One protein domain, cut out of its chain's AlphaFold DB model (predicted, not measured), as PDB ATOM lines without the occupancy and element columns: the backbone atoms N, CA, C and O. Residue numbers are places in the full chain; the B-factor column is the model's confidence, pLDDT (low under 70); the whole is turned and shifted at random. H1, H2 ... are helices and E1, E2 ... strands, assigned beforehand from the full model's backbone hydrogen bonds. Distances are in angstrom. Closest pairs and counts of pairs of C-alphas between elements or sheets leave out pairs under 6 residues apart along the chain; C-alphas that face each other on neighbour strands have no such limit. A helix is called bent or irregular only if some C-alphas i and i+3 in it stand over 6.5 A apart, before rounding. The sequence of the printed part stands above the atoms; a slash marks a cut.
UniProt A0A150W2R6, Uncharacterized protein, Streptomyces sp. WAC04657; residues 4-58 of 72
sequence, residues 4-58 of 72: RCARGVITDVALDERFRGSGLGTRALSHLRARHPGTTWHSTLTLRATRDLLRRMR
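What this domain is: This is residues 4 to 58 of the 72 residues of an uncharacterized protein of Streptomyces sp. WAC04657 (UniProt A0A150W2R6). Two short parallel strands, E1 and E2, lie side by side as a small ribbon, and the longest helix, H1, runs back from a wide loop of chain, residues 11 to 23, that swings away from the end of E1. The second helix, H2, follows E2, and the whole is drawn out between Arg 4, before E1, and Arg 18 in the wide loop. The printed part has 55 residues with two named strands and two named helices, in the order E1, H1, E2, H2 along the chain. The sheet has the order E1, E2 and is parallel, and the class is mixed, helices and strands. The whole is compact, with a radius of gyration of the C-alphas of 11.4 A, yet elongated in outline, with spans of 37 by 21 by 16 A.

Where its parts are: The strand E1 covers residues 7 to 10, Arg 7 to Ile 10, and is 10.3 A long from first to last C-alpha; it begins with C-alpha 7 at (-16.634, -22.851, -144.935). Its neighbour E2 covers residues 40 to 43, Thr 40 to Ser 43, and is 10.5 A long. The helix H1 covers residues 24 to 35, Leu 24 to Arg 35, and is 16.5 A long; its first C-alpha is at (-33.033, -38.634, -149.270). The helix H2 covers residues 48 to 56, Arg 48 to Arg 56, is 13.1 A long, and ends with C-alpha 56 at (-35.504, -26.489, -147.111). H2 is only just irregular: C-alphas 49 and 52 are 6.53 A apart, and its line is a rough one.

How they stand to each other: E1 and E2 are parallel neighbours, with an angle of 27 degrees between their N-to-C directions. C-alphas 8 and 41 face each other at 4.7 A, and C-alphas 10 and 43 face each other at 4.6 A. Among the backbone pairs within hydrogen-bond range are N 10 and O 42, at 2.8 A, and N 42 and O 8, at 3.0 A. E1, H1 and E2 form a strand-helix-strand unit, two parallel neighbour strands with a helix between them along the chain, and its crossover is right-handed. Beyond E2, H2 has one pair of C-alphas within 8 A of that strand, those of Ser 43 and Leu 54, 7.9 A apart. H2 and E1 are apart. H1 and H2 only just touch, with 3 pairs of C-alphas within 8 A, and they touch only at their ends. H1 touches H2 with residues 25 to 26 alone, and the closest C-alphas of the two helices are those of Thr 26 and Leu 53, 6.6 A apart. The two helices run the same way at a steep tilt of 50 degrees, and their centres are 13.7 A apart. In H1 every O i to N i+4 pair is within hydrogen-bond range, and in H2 3 of 5 are.

The domain as a whole: The two C-alphas farthest apart are those of Arg 4 and Arg 18, 37.5 A. The C-alphas of the first and last printed residues, Arg 4 and Arg 58, are 22.2 A apart. The printed part has no cut. The link from E1 to H1 is long, with 13 residues, 11 to 23, whose C-alphas lie 7 to 18 A from the mean of the C-alphas. The links from H1 to E2 and from E2 to H2 are tight, with 4 residues each. The mean pLDDT of the printed part is 88.1, and no printed residue is under 70. By element the mean pLDDT is 93 for H1 and 84 for H2 in this model.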
ATOM      1  N   ARG A   4     -10.191 -24.317-141.641       85.31
ATOM      2  CA  ARG A   4      -9.721 -23.087-140.971       85.31
ATOM      3  C   ARG A   4     -10.737 -21.949-141.014       85.31
ATOM      4  O   ARG A   4     -10.843 -21.187-140.065       85.31
ATOM      5  N   CYS A   5     -11.472 -21.815-142.116       87.00
ATOM      6  CA  CYS A   5     -12.507 -20.791-142.264       87.00
ATOM      7  C   CYS A   5     -13.902 -21.292-141.882       87.00
ATOM      8  O   CYS A   5     -14.846 -20.522-142.028       87.00
ATOM      9  N   ALA A   6     -14.051 -22.566-141.500       88.88
ATOM     10  CA  ALA A   6     -15.344 -23.214-141.298       88.88
ATOM     11  C   ALA A   6     -16.324 -22.963-142.467       88.88
ATOM     12  O   ALA A   6     -17.491 -22.619-142.269       88.88
ATOM     13  N   ARG A   7     -15.843 -23.096-143.713       88.75
ATOM     14  CA  ARG A   7     -16.634 -22.851-144.935       88.75
ATOM     15  C   ARG A   7     -16.622 -24.047-145.878       88.75
ATOM     16  O   ARG A   7     -15.564 -24.595-146.202       88.75
ATOM     17  N   GLY A   8     -17.804 -24.398-146.372       89.31
ATOM     18  CA  GLY A   8     -18.026 -25.446-147.362       89.31
ATOM     19  C   GLY A   8     -18.847 -24.937-148.544       89.31
ATOM     20  O   GLY A   8     -19.754 -24.122-148.377       89.31
ATOM     21  N   VAL A   9     -18.523 -25.428-149.740       89.94
ATOM     22  CA  VAL A   9     -19.292 -25.178-150.964       89.94
ATOM     23  C   VAL A   9     -19.776 -26.523-151.488       89.94
ATOM     24  O   VAL A   9     -18.981 -27.449-151.629       89.94
ATOM     25  N   ILE A  10     -21.076 -26.625-151.737       89.81
ATOM     26  CA  ILE A  10     -21.713 -27.756-152.400       89.81
ATOM     27  C   ILE A  10     -21.732 -27.436-153.889       89.81
ATOM     28  O   ILE A  10     -22.419 -26.511-154.325       89.81
ATOM     29  N   THR A  11     -20.946 -28.186-154.652       88.00
ATOM     30  CA  THR A  11     -20.828 -28.015-156.103       88.00
ATOM     31  C   THR A  11     -21.772 -28.924-156.873       88.00
ATOM     32  O   THR A  11     -22.158 -28.575-157.981       88.00
ATOM     33  N   ASP A  12     -22.164 -30.057-156.283       87.69
ATOM     34  CA  ASP A  12     -23.091 -31.008-156.885       87.69
ATOM     35  C   ASP A  12     -23.939 -31.748-155.839       87.69
ATOM     36  O   ASP A  12     -23.515 -31.959-154.700       87.69
ATOM     37  N   VAL A  13     -25.157 -32.115-156.243       86.81
ATOM     38  CA  VAL A  13     -26.067 -33.011-155.524       86.81
ATOM     39  C   VAL A  13     -26.763 -33.893-156.558       86.81
ATOM     40  O   VAL A  13     -27.787 -33.512-157.130       86.81
ATOM     41  N   ALA A  14     -26.228 -35.094-156.758       86.50
ATOM     42  CA  ALA A  14     -26.814 -36.094-157.638       86.50
ATOM     43  C   ALA A  14     -27.860 -36.936-156.889       86.50
ATOM     44  O   ALA A  14     -27.553 -37.644-155.928       86.50
ATOM     45  N   LEU A  15     -29.111 -36.859-157.342       84.31
ATOM     46  CA  LEU A  15     -30.210 -37.712-156.899       84.31
ATOM     47  C   LEU A  15     -30.920 -38.246-158.137       84.31
ATOM     48  O   LEU A  15     -31.352 -37.466-158.988       84.31
ATOM     49  N   ASP A  16     -31.060 -39.565-158.196       87.12
ATOM     50  CA  ASP A  16     -31.920 -40.221-159.175       87.12
ATOM     51  C   ASP A  16     -33.350 -39.659-159.062       87.12
ATOM     52  O   ASP A  16     -33.834 -39.372-157.958       87.12
ATOM     53  N   GLU A  17     -34.016 -39.481-160.203       84.31
ATOM     54  CA  GLU A  17     -35.353 -38.894-160.305       84.31
ATOM     55  C   GLU A  17     -36.339 -39.598-159.372       84.31
ATOM     56  O   GLU A  17     -37.091 -38.943-158.652       84.31
ATOM     57  N   ARG A  18     -36.262 -40.935-159.305       87.81
ATOM     58  CA  ARG A  18     -37.134 -41.769-158.459       87.81
ATOM     59  C   ARG A  18     -37.028 -41.458-156.966       87.81
ATOM     60  O   ARG A  18     -37.911 -41.816-156.195       87.81
ATOM     61  N   PHE A  19     -35.948 -40.802-156.547       84.50
ATOM     62  CA  PHE A  19     -35.714 -40.404-155.165       84.50
ATOM     63  C   PHE A  19     -35.983 -38.920-154.916       84.50
ATOM     64  O   PHE A  19     -35.858 -38.465-153.770       84.50
ATOM     65  N   ARG A  20     -36.394 -38.145-155.925       81.75
ATOM     66  CA  ARG A  20     -36.846 -36.770-155.701       81.75
ATOM     67  C   ARG A  20     -38.115 -36.781-154.850       81.75
ATOM     68  O   ARG A  20     -39.017 -37.581-155.048       81.75
ATOM     69  N   GLY A  21     -38.149 -35.934-153.824       81.50
ATOM     70  CA  GLY A  21     -39.258 -35.883-152.863       81.50
ATOM     71  C   GLY A  21     -39.231 -36.947-151.755       81.50
ATOM     72  O   GLY A  21     -39.874 -36.736-150.735       81.50
ATOM     73  N   SER A  22     -38.415 -38.005-151.864       88.56
ATOM     74  CA  SER A  22     -38.296 -39.064-150.834       88.56
ATOM     75  C   SER A  22     -37.670 -38.609-149.502       88.56
ATOM     76  O   SER A  22     -37.619 -39.365-148.538       88.56
ATOM     77  N   GLY A  23     -37.119 -37.393-149.452       89.69
ATOM     78  CA  GLY A  23     -36.353 -36.893-148.308       89.69
ATOM     79  C   GLY A  23     -34.888 -37.346-148.273       89.69
ATOM     80  O   GLY A  23     -34.137 -36.866-147.422       89.69
ATOM     81  N   LEU A  24     -34.432 -38.188-149.211       91.62
ATOM     82  CA  LEU A  24     -33.033 -38.634-149.270       91.62
ATOM     83  C   LEU A  24     -32.038 -37.476-149.400       91.62
ATOM     84  O   LEU A  24     -31.037 -37.457-148.688       91.62
ATOM     85  N   GLY A  25     -32.344 -36.463-150.216       90.44
ATOM     86  CA  GLY A  25     -31.521 -35.251-150.303       90.44
ATOM     87  C   GLY A  25     -31.392 -34.522-148.962       90.44
ATOM     88  O   GLY A  25     -30.299 -34.114-148.570       90.44
ATOM     89  N   THR A  26     -32.495 -34.410-148.215       92.12
ATOM     90  CA  THR A  26     -32.512 -33.796-146.879       92.12
ATOM     91  C   THR A  26     -31.647 -34.594-145.911       92.12
ATOM     92  O   THR A  26     -30.844 -34.014-145.177       92.12
ATOM     93  N   ARG A  27     -31.768 -35.927-145.923       93.75
ATOM     94  CA  ARG A  27     -30.976 -36.817-145.066       93.75
ATOM     95  C   ARG A  27     -29.487 -36.748-145.411       93.75
ATOM     96  O   ARG A  27     -28.676 -36.625-144.497       93.75
ATOM     97  N   ALA A  28     -29.129 -36.746-146.695       92.25
ATOM     98  CA  ALA A  28     -27.745 -36.619-147.150       92.25
ATOM     99  C   ALA A  28     -27.112 -35.292-146.699       92.25
ATOM    100  O   ALA A  28     -26.022 -35.287-146.129       92.25
ATOM    101  N   LEU A  29     -27.820 -34.169-146.863       91.81
ATOM    102  CA  LEU A  29     -27.327 -32.862-146.416       91.81
ATOM    103  C   LEU A  29     -27.283 -32.731-144.890       91.81
ATOM    104  O   LEU A  29     -26.372 -32.108-144.349       91.81
ATOM    105  N   SER A  30     -28.229 -33.340-144.179       93.69
ATOM    106  CA  SER A  30     -28.194 -33.395-142.713       93.69
ATOM    107  C   SER A  30     -26.984 -34.186-142.226       93.69
ATOM    108  O   SER A  30     -26.266 -33.735-141.337       93.69
ATOM    109  N   HIS A  31     -26.703 -35.324-142.865       94.94
ATOM    110  CA  HIS A  31     -25.523 -36.129-142.576       94.94
ATOM    111  C   HIS A  31     -24.226 -35.362-142.867       94.94
ATOM    112  O   HIS A  31     -23.324 -35.343-142.034       94.94
ATOM    113  N   LEU A  32     -24.151 -34.653-143.999       92.56
ATOM    114  CA  LEU A  32     -23.019 -33.784-144.323       92.56
ATOM    115  C   LEU A  32     -22.768 -32.744-143.219       92.56
ATOM    116  O   LEU A  32     -21.635 -32.585-142.771       92.56
ATOM    117  N   ARG A  33     -23.820 -32.071-142.739       91.75
ATOM    118  CA  ARG A  33     -23.717 -31.079-141.656       91.75
ATOM    119  C   ARG A  33     -23.304 -31.702-140.326       91.75
ATOM    120  O   ARG A  33     -22.512 -31.099-139.612       91.75
ATOM    121  N   ALA A  34     -23.803 -32.895-140.011       94.19
ATOM    122  CA  ALA A  34     -23.438 -33.610-138.791       94.19
ATOM    123  C   ALA A  34     -21.953 -34.003-138.774       94.19
ATOM    124  O   ALA A  34     -21.312 -33.916-137.732       94.19
ATOM    125  N   ARG A  35     -21.382 -34.374-139.929       94.06
ATOM    126  CA  ARG A  35     -19.942 -34.669-140.051       94.06
ATOM    127  C   ARG A  35     -19.048 -33.430-139.985       94.06
ATOM    128  O   ARG A  35     -17.866 -33.556-139.687       94.06
ATOM    129  N   HIS A  36     -19.593 -32.250-140.274       91.75
ATOM    130  CA  HIS A  36     -18.850 -30.989-140.308       91.75
ATOM    131  C   HIS A  36     -19.550 -29.921-139.455       91.75
ATOM    132  O   HIS A  36     -20.059 -28.926-139.996       91.75
ATOM    133  N   PRO A  37     -19.607 -30.118-138.123       91.00
ATOM    134  CA  PRO A  37     -20.226 -29.154-137.226       91.00
ATOM    135  C   PRO A  37     -19.511 -27.798-137.322       91.00
ATOM    136  O   PRO A  37     -18.310 -27.723-137.571       91.00
ATOM    137  N   GLY A  38     -20.271 -26.709-137.188       90.00
ATOM    138  CA  GLY A  38     -19.747 -25.340-137.280       90.00
ATOM    139  C   GLY A  38     -19.401 -24.857-138.694       90.00
ATOM    140  O   GLY A  38     -19.063 -23.691-138.861       90.00
ATOM    141  N   THR A  39     -19.522 -25.700-139.727       91.31
ATOM    142  CA  THR A  39     -19.247 -25.290-141.112       91.31
ATOM    143  C   THR A  39     -20.439 -24.553-141.725       91.31
ATOM    144  O   THR A  39     -21.550 -25.084-141.794       91.31
ATOM    145  N   THR A  40     -20.193 -23.348-142.238       90.38
ATOM    146  CA  THR A  40     -21.153 -22.582-143.038       90.38
ATOM    147  C   THR A  40     -21.153 -23.097-144.478       90.38
ATOM    148  O   THR A  40     -20.132 -23.033-145.172       90.38
ATOM    149  N   TRP A  41     -22.301 -23.601-144.933       90.38
ATOM    150  CA  TRP A  41     -22.474 -24.196-146.261       90.38
ATOM    151  C   TRP A  41     -23.107 -23.221-147.251       90.38
ATOM    152  O   TRP A  41     -24.105 -22.583-146.932       90.38
ATOM    153  N   HIS A  42     -22.558 -23.179-148.462       89.94
ATOM    154  CA  HIS A  42     -23.107 -22.476-149.624       89.94
ATOM    155  C   HIS A  42     -23.218 -23.445-150.798       89.94
ATOM    156  O   HIS A  42     -22.615 -24.517-150.774       89.94
ATOM    157  N   SER A  43     -23.962 -23.078-151.833       88.44
ATOM    158  CA  SER A  43     -24.122 -23.893-153.032       88.44
ATOM    159  C   SER A  43     -23.927 -23.064-154.293       88.44
ATOM    160  O   SER A  43     -24.395 -21.933-154.368       88.44
ATOM    161  N   THR A  44     -23.280 -23.644-155.300       87.38
ATOM    162  CA  THR A  44     -23.214 -23.068-156.657       87.38
ATOM    163  C   THR A  44     -24.348 -23.569-157.553       87.38
ATOM    164  O   THR A  44     -24.430 -23.199-158.721       87.38
ATOM    165  N   LEU A  45     -25.226 -24.432-157.034       86.31
ATOM    166  CA  LEU A  45     -26.287 -25.065-157.809       86.31
ATOM    167  C   LEU A  45     -27.467 -24.119-158.037       86.31
ATOM    168  O   LEU A  45     -28.058 -23.595-157.095       86.31
ATOM    169  N   THR A  46     -27.875 -23.985-159.297       80.00
ATOM    170  CA  THR A  46     -29.016 -23.153-159.720       80.00
ATOM    171  C   THR A  46     -30.203 -23.969-160.251       80.00
ATOM    172  O   THR A  46     -31.293 -23.421-160.477       80.00
ATOM    173  N   LEU A  47     -30.019 -25.288-160.408       80.69
ATOM    174  CA  LEU A  47     -31.012 -26.207-160.964       80.69
ATOM    175  C   LEU A  47     -32.307 -26.209-160.141       80.69
ATOM    176  O   LEU A  47     -32.303 -26.224-158.909       80.69
ATOM    177  N   ARG A  48     -33.453 -26.237-160.836       77.56
ATOM    178  CA  ARG A  48     -34.783 -26.215-160.202       77.56
ATOM    179  C   ARG A  48     -34.981 -27.386-159.232       77.56
ATOM    180  O   ARG A  48     -35.542 -27.178-158.162       77.56
ATOM    181  N   ALA A  49     -34.493 -28.574-159.591       75.25
ATOM    182  CA  ALA A  49     -34.630 -29.786-158.783       75.25
ATOM    183  C   ALA A  49     -33.901 -29.696-157.431       75.25
ATOM    184  O   ALA A  49     -34.409 -30.175-156.421       75.25
ATOM    185  N   THR A  50     -32.736 -29.046-157.383       81.62
ATOM    186  CA  THR A  50     -31.942 -28.902-156.153       81.62
ATOM    187  C   THR A  50     -32.313 -27.649-155.363       81.62
ATOM    188  O   THR A  50     -32.116 -27.612-154.153       81.62
ATOM    189  N   ARG A  51     -32.927 -26.645-155.999       84.25
ATOM    190  CA  ARG A  51     -33.347 -25.394-155.347       84.25
ATOM    191  C   ARG A  51     -34.284 -25.609-154.160       84.25
ATOM    192  O   ARG A  51     -34.096 -24.980-153.123       84.25
ATOM    193  N   ASP A  52     -35.286 -26.471-154.310       86.31
ATOM    194  CA  ASP A  52     -36.235 -26.758-153.228       86.31
ATOM    195  C   ASP A  52     -35.531 -27.425-152.037       86.31
ATOM    196  O   ASP A  52     -35.687 -26.995-150.895       86.31
ATOM    197  N   LEU A  53     -34.646 -28.388-152.309       87.19
ATOM    198  CA  LEU A  53     -33.812 -29.020-151.290       87.19
ATOM    199  C   LEU A  53     -32.927 -27.999-150.553       87.19
ATOM    200  O   LEU A  53     -32.907 -27.975-149.322       87.19
ATOM    201  N   LEU A  54     -32.218 -27.137-151.285       89.50
ATOM    202  CA  LEU A  54     -31.335 -26.118-150.705       89.50
ATOM    203  C   LEU A  54     -32.121 -25.106-149.867       89.50
ATOM    204  O   LEU A  54     -31.693 -24.759-148.767       89.50
ATOM    205  N   ARG A  55     -33.306 -24.697-150.336       87.94
ATOM    206  CA  ARG A  55     -34.213 -23.817-149.592       87.94
ATOM    207  C   ARG A  55     -34.672 -24.468-148.287       87.94
ATOM    208  O   ARG A  55     -34.573 -23.830-147.241       87.94
ATOM    209  N   ARG A  56     -35.113 -25.733-148.319       87.56
ATOM    210  CA  ARG A  56     -35.504 -26.489-147.111       87.56
ATOM    211  C   ARG A  56     -34.351 -26.603-146.115       87.56
ATOM    212  O   ARG A  56     -34.556 -26.463-144.914       87.56
ATOM    213  N   MET A  57     -33.134 -26.795-146.618       90.81
ATOM    214  CA  MET A  57     -31.925 -26.907-145.797       90.81
ATOM    215  C   MET A  57     -31.301 -25.564-145.399       90.81
ATOM    216  O   MET A  57     -30.306 -25.563-144.668       90.81
ATOM    217  N   ARG A  58     -31.886 -24.436-145.830       89.38
ATOM    218  CA  ARG A  58     -31.383 -23.067-145.623       89.38
ATOM    219  C   ARG A  58     -29.936 -22.878-146.098       89.38
ATOM    220  O   ARG A  58     -29.146 -22.220-145.430       89.38
TER     221      ARG A  58